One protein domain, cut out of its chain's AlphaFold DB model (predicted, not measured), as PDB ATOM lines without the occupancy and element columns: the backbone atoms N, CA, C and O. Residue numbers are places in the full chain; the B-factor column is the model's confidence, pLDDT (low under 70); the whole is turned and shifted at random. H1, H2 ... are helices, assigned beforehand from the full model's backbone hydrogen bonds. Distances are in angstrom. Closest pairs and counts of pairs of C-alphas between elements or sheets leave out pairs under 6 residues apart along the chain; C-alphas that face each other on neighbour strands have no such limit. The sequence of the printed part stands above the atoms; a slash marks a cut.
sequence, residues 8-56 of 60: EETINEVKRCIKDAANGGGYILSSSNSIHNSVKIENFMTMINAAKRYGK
ATOM      1  N   GLU A   8      40.327  45.485 -22.270       98.50
ATOM      2  CA  GLU A   8      39.411  45.039 -23.322       98.50
ATOM      3  C   GLU A   8      39.210  43.524 -23.297       98.50
ATOM      4  O   GLU A   8      38.072  43.049 -23.301       98.50
ATOM      5  N   GLU A   9      40.295  42.757 -23.194       98.62
ATOM      6  CA  GLU A   9      40.187  41.302 -23.112       98.62
ATOM      7  C   GLU A   9      39.436  40.874 -21.839       98.62
ATOM      8  O   GLU A   9      38.622  39.953 -21.879       98.62
ATOM      9  N   THR A  10      39.618  41.593 -20.722       98.50
ATOM     10  CA  THR A  10      38.857  41.355 -19.486       98.50
ATOM     11  C   THR A  10      37.357  41.611 -19.676       98.50
ATOM     12  O   THR A  10      36.536  40.810 -19.230       98.50
ATOM     13  N   ILE A  11      36.975  42.692 -20.364       98.69
ATOM     14  CA  ILE A  11      35.568  42.986 -20.686       98.69
ATOM     15  C   ILE A  11      34.979  41.888 -21.574       98.69
ATOM     16  O   ILE A  11      33.858  41.433 -21.327       98.69
ATOM     17  N   ASN A  12      35.711  41.478 -22.608       98.62
ATOM     18  CA  ASN A  12      35.258  40.466 -23.554       98.62
ATOM     19  C   ASN A  12      35.072  39.110 -22.870       98.62
ATOM     20  O   ASN A  12      34.063  38.448 -23.104       98.62
ATOM     21  N   GLU A  13      35.968  38.748 -21.953       98.31
ATOM     22  CA  GLU A  13      35.848  37.515 -21.184       98.31
ATOM     23  C   GLU A  13      34.644  37.540 -20.235       98.31
ATOM     24  O   GLU A  13      33.873  36.584 -20.203       98.31
ATOM     25  N   VAL A  14      34.398  38.652 -19.532       98.50
ATOM     26  CA  VAL A  14      33.192  38.796 -18.698       98.50
ATOM     27  C   VAL A  14      31.918  38.639 -19.529       98.50
ATOM     28  O   VAL A  14      31.010  37.907 -19.134       98.50
ATOM     29  N   LYS A  15      31.844  39.291 -20.696       98.19
ATOM     30  CA  LYS A  15      30.699  39.151 -21.611       98.19
ATOM     31  C   LYS A  15      30.519  37.707 -22.071       98.19
ATOM     32  O   LYS A  15      29.386  37.240 -22.132       98.19
ATOM     33  N   ARG A  16      31.618  37.013 -22.384       98.31
ATOM     34  CA  ARG A  16      31.608  35.607 -22.791       98.31
ATOM     35  C   ARG A  16      31.059  34.720 -21.675       98.31
ATOM     36  O   ARG A  16      30.095  34.005 -21.906       98.31
ATOM     37  N   CYS A  17      31.581  34.845 -20.454       98.06
ATOM     38  CA  CYS A  17      31.088  34.111 -19.286       98.06
ATOM     39  C   CYS A  17      29.586  34.323 -19.047       98.06
ATOM     40  O   CYS A  17      28.855  33.360 -18.835       98.06
ATOM     41  N   ILE A  18      29.111  35.571 -19.117       97.44
ATOM     42  CA  ILE A  18      27.684  35.890 -18.963       97.44
ATOM     43  C   ILE A  18      26.863  35.244 -20.081       97.44
ATOM     44  O   ILE A  18      25.860  34.597 -19.803       97.44
ATOM     45  N   LYS A  19      27.282  35.388 -21.341       96.88
ATOM     46  CA  LYS A  19      26.579  34.796 -22.486       96.88
ATOM     47  C   LYS A  19      26.450  33.276 -22.349       96.88
ATOM     48  O   LYS A  19      25.386  32.737 -22.637       96.88
ATOM     49  N   ASP A  20      27.519  32.619 -21.914       97.50
ATOM     50  CA  ASP A  20      27.604  31.160 -21.878       97.50
ATOM     51  C   ASP A  20      26.866  30.559 -20.669       97.50
ATOM     52  O   ASP A  20      26.317  29.464 -20.777       97.50
ATOM     53  N   ALA A  21      26.837  31.254 -19.523       96.75
ATOM     54  CA  ALA A  21      26.387  30.676 -18.252       96.75
ATOM     55  C   ALA A  21      25.201  31.390 -17.585       96.75
ATOM     56  O   ALA A  21      24.574  30.810 -16.705       96.75
ATOM     57  N   ALA A  22      24.882  32.633 -17.958       95.75
ATOM     58  CA  ALA A  22      23.868  33.403 -17.240       95.75
ATOM     59  C   ALA A  22      22.429  33.050 -17.630       95.75
ATOM     60  O   ALA A  22      21.527  33.364 -16.858       95.75
ATOM     61  N   ASN A  23      22.192  32.431 -18.792       93.12
ATOM     62  CA  ASN A  23      20.840  32.159 -19.283       93.12
ATOM     63  C   ASN A  23      19.976  31.424 -18.240       93.12
ATOM     64  O   ASN A  23      20.382  30.395 -17.711       93.12
ATOM     65  N   GLY A  24      18.775  31.945 -17.969       92.19
ATOM     66  CA  GLY A  24      17.861  31.393 -16.959       92.19
ATOM     67  C   GLY A  24      18.064  31.910 -15.527       92.19
ATOM     68  O   GLY A  24      17.271  31.570 -14.655       92.19
ATOM     69  N   GLY A  25      19.056  32.769 -15.278       93.06
ATOM     70  CA  GLY A  25      19.299  33.338 -13.949       93.06
ATOM     71  C   GLY A  25      20.293  32.533 -13.105       93.06
ATOM     72  O   GLY A  25      20.788  31.489 -13.513       93.06
ATOM     73  N   GLY A  26      20.603  33.041 -11.907       93.44
ATOM     74  CA  GLY A  26      21.373  32.307 -10.891       93.44
ATOM     75  C   GLY A  26      22.887  32.208 -11.115       93.44
ATOM     76  O   GLY A  26      23.581  31.633 -10.278       93.44
ATOM     77  N   TYR A  27      23.427  32.782 -12.193       96.31
ATOM     78  CA  TYR A  27      24.867  32.771 -12.433       96.31
ATOM     79  C   TYR A  27      25.603  33.766 -11.532       96.31
ATOM     80  O   TYR A  27      25.283  34.955 -11.491       96.31
ATOM     81  N   ILE A  28      26.632  33.273 -10.840       96.38
ATOM     82  CA  ILE A  28      27.536  34.081 -10.020       96.38
ATOM     83  C   ILE A  28      28.887  34.149 -10.729       96.38
ATOM     84  O   ILE A  28      29.598  33.151 -10.843       96.38
ATOM     85  N   LEU A  29      29.254  35.345 -11.185       97.38
ATOM     86  CA  LEU A  29      30.569  35.594 -11.762       97.38
ATOM     87  C   LEU A  29      31.610  35.769 -10.648       97.38
ATOM     88  O   LEU A  29      31.448  36.601  -9.758       97.38
ATOM     89  N   SER A  30      32.696  35.005 -10.731       96.88
ATOM     90  CA  SER A  30      33.832  35.040  -9.805       96.88
ATOM     91  C   SER A  30      35.136  34.826 -10.573       96.88
ATOM     92  O   SER A  30      35.128  34.387 -11.725       96.88
ATOM     93  N   SER A  31      36.270  35.096  -9.932       95.56
ATOM     94  CA  SER A  31      37.549  34.587 -10.416       95.56
ATOM     95  C   SER A  31      37.587  33.058 -10.322       95.56
ATOM     96  O   SER A  31      37.044  32.465  -9.389       95.56
ATOM     97  N   SER A  32      38.250  32.410 -11.284       92.69
ATOM     98  CA  SER A  32      38.465  30.954 -11.295       92.69
ATOM     99  C   SER A  32      39.539  30.490 -10.306       92.69
ATOM    100  O   SER A  32      39.749  29.293 -10.128       92.69
ATOM    101  N   ASN A  33      40.251  31.437  -9.696       93.44
ATOM    102  CA  ASN A  33      41.272  31.196  -8.691       93.44
ATOM    103  C   ASN A  33      41.424  32.437  -7.791       93.44
ATOM    104  O   ASN A  33      40.760  33.458  -7.992       93.44
ATOM    105  N   SER A  34      42.315  32.350  -6.812       95.00
ATOM    106  CA  SER A  34      42.642  33.418  -5.871       95.00
ATOM    107  C   SER A  34      43.108  34.699  -6.571       95.00
ATOM    108  O   SER A  34      43.883  34.662  -7.530       95.00
ATOM    109  N   ILE A  35      42.679  35.847  -6.046       96.56
ATOM    110  CA  ILE A  35      43.202  37.161  -6.433       96.56
ATOM    111  C   ILE A  35      44.493  37.401  -5.650       96.56
ATOM    112  O   ILE A  35      44.454  37.701  -4.460       96.56
ATOM    113  N   HIS A  36      45.636  37.226  -6.308       95.50
ATOM    114  CA  HIS A  36      46.957  37.397  -5.703       95.50
ATOM    115  C   HIS A  36      47.712  38.586  -6.313       95.50
ATOM    116  O   HIS A  36      47.234  39.236  -7.237       95.50
ATOM    117  N   ASN A  37      48.915  38.855  -5.806       96.00
ATOM    118  CA  ASN A  37      49.734  40.028  -6.132       96.00
ATOM    119  C   ASN A  37      50.066  40.261  -7.622       96.00
ATOM    120  O   ASN A  37      50.449  41.373  -7.966       96.00
ATOM    121  N   SER A  38      49.950  39.260  -8.502       96.00
ATOM    122  CA  SER A  38      50.173  39.461  -9.943       96.00
ATOM    123  C   SER A  38      48.923  39.948 -10.678       96.00
ATOM    124  O   SER A  38      49.005  40.317 -11.850       96.00
ATOM    125  N   VAL A  39      47.758  39.938 -10.021       97.94
ATOM    126  CA  VAL A  39      46.525  40.468 -10.594       97.94
ATOM    127  C   VAL A  39      46.636  41.982 -10.693       97.94
ATOM    128  O   VAL A  39      46.784  42.678  -9.691       97.94
ATOM    129  N   LYS A  40      46.506  42.493 -11.918       98.19
ATOM    130  CA  LYS A  40      46.410  43.929 -12.171       98.19
ATOM    131  C   LYS A  40      45.103  44.450 -11.581       98.19
ATOM    132  O   LYS A  40      44.025  43.932 -11.900       98.19
ATOM    133  N   ILE A  41      45.188  45.470 -10.730       97.69
ATOM    134  CA  ILE A  41      44.020  46.032 -10.041       97.69
ATOM    135  C   ILE A  41      43.007  46.600 -11.040       97.69
ATOM    136  O   ILE A  41      41.802  46.426 -10.870       97.69
ATOM    137  N   GLU A  42      43.483  47.178 -12.140       98.38
ATOM    138  CA  GLU A  42      42.672  47.731 -13.221       98.38
ATOM    139  C   GLU A  42      41.822  46.644 -13.877       98.38
ATOM    140  O   GLU A  42      40.637  46.853 -14.137       98.38
ATOM    141  N   ASN A  43      42.392  45.456 -14.084       98.50
ATOM    142  CA  ASN A  43      41.668  44.328 -14.658       98.50
ATOM    143  C   ASN A  43      40.626  43.783 -13.677       98.50
ATOM    144  O   ASN A  43      39.498  43.499 -14.072       98.50
ATOM    145  N   PHE A  44      40.952  43.678 -12.388       98.31
ATOM    146  CA  PHE A  44      39.980  43.230 -11.388       98.31
ATOM    147  C   PHE A  44      38.803  44.209 -11.247       98.31
ATOM    148  O   PHE A  44      37.641  43.800 -11.286       98.31
ATOM    149  N   MET A  45      39.083  45.512 -11.187       98.50
ATOM    150  CA  MET A  45      38.046  46.547 -11.179       98.50
ATOM    151  C   MET A  45      37.219  46.529 -12.468       98.50
ATOM    152  O   MET A  45      35.994  46.668 -12.426       98.50
ATOM    153  N   THR A  46      37.863  46.288 -13.612       98.62
ATOM    154  CA  THR A  46      37.189  46.111 -14.903       98.62
ATOM    155  C   THR A  46      36.247  44.911 -14.881       98.62
ATOM    156  O   THR A  46      35.112  45.040 -15.330       98.62
ATOM    157  N   MET A  47      36.663  43.775 -14.311       98.56
ATOM    158  CA  MET A  47      35.821  42.585 -14.171       98.56
ATOM    159  C   MET A  47      34.542  42.897 -13.383       98.56
ATOM    160  O   MET A  47      33.444  42.599 -13.850       98.56
ATOM    161  N   ILE A  48      34.668  43.562 -12.228       98.31
ATOM    162  CA  ILE A  48      33.527  43.957 -11.384       98.31
ATOM    163  C   ILE A  48      32.590  44.910 -12.137       98.31
ATOM    164  O   ILE A  48      31.372  44.715 -12.151       98.31
ATOM    165  N   ASN A  49      33.142  45.944 -12.774       98.44
ATOM    166  CA  ASN A  49      32.353  46.945 -13.491       98.44
ATOM    167  C   ASN A  49      31.645  46.348 -14.713       98.44
ATOM    168  O   ASN A  49      30.471  46.640 -14.952       98.44
ATOM    169  N   ALA A  50      32.326  45.480 -15.462       98.25
ATOM    170  CA  ALA A  50      31.747  44.761 -16.587       98.25
ATOM    171  C   ALA A  50      30.622  43.825 -16.123       98.25
ATOM    172  O   ALA A  50      29.554  43.829 -16.730       98.25
ATOM    173  N   ALA A  51      30.803  43.101 -15.015       97.94
ATOM    174  CA  ALA A  51      29.768  42.233 -14.460       97.94
ATOM    175  C   ALA A  51      28.510  43.027 -14.071       97.94
ATOM    176  O   ALA A  51      27.406  42.657 -14.458       97.94
ATOM    177  N   LYS A  52      28.662  44.182 -13.407       96.75
ATOM    178  CA  LYS A  52      27.534  45.077 -13.072       96.75
ATOM    179  C   LYS A  52      26.837  45.661 -14.305       96.75
ATOM    180  O   LYS A  52      25.631  45.909 -14.276       96.75
ATOM    181  N   ARG A  53      27.594  45.930 -15.372       96.88
ATOM    182  CA  ARG A  53      27.071  46.529 -16.606       96.88
ATOM    183  C   ARG A  53      26.342  45.516 -17.484       96.88
ATOM    184  O   ARG A  53      25.278  45.842 -17.998       96.88
ATOM    185  N   TYR A  54      26.922  44.333 -17.673       96.50
ATOM    186  CA  TYR A  54      26.466  43.340 -18.650       96.50
ATOM    187  C   TYR A  54      25.732  42.150 -18.025       96.50
ATOM    188  O   TYR A  54      25.023  41.452 -18.735       96.50
ATOM    189  N   GLY A  55      25.874  41.917 -16.719       95.00
ATOM    190  CA  GLY A  55      25.254  40.793 -16.005       95.00
ATOM    191  C   GLY A  55      23.837  41.073 -15.505       95.00
ATOM    192  O   GLY A  55      23.348  40.359 -14.636       95.00
ATOM    193  N   LYS A  56      23.182  42.132 -15.997       92.50
ATOM    194  CA  LYS A  56      21.792  42.426 -15.640       92.50
ATOM    195  C   LYS A  56      20.869  41.458 -16.362       92.50
ATOM    196  O   LYS A  56      20.862  41.406 -17.589       92.50
TER     197      LYS A  56
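What this domain is: This is residues 8 to 56 of the 60 residues of the protein "Uroporphyrinogen_deCOase domain-containing protein" of Candidatus Bathyarchaeota archaeon (UniProt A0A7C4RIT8). Two helices of equal residue count, H1 and H2, pack together at a slant and run the same way, and the long unnamed link of residues 22 to 40 folds back past them from the end of H1 to the start of H2. Residues 36 to 41 stand free at one end. The printed part has 49 residues with two named helices, H1 then H2, and no named strand; the class is all helix. It is compact, with a radius of gyration of the C-alphas of 10.9 A, yet elongated, spanning 35 by 20 by 15 A.

How they stand to each other: H1, residues 8 to 21, touches H2, residues 41 to 54. Their closest C-alphas, those of Ile 11 and Ala 50, are 5.9 A apart. Their lines stand at a steep tilt of 43 degrees. In H1 and H2 every O i to N i+4 pair is within hydrogen-bond range.

Where its parts are: H1 measures 20.0 A from C-alpha 8 at (39.411, 45.039, -23.322) to C-alpha 21. H2 measures 19.7 A and ends with C-alpha 54 at (26.466, 43.340, -18.650).

The domain as a whole: The C-alphas farthest apart, those of Gly 24 and Asn 37, are 34.8 A apart. The link from H1 to H2 is long, with 19 residues. The printed part has no cut, and no printed residue is under 70 in pLDDT.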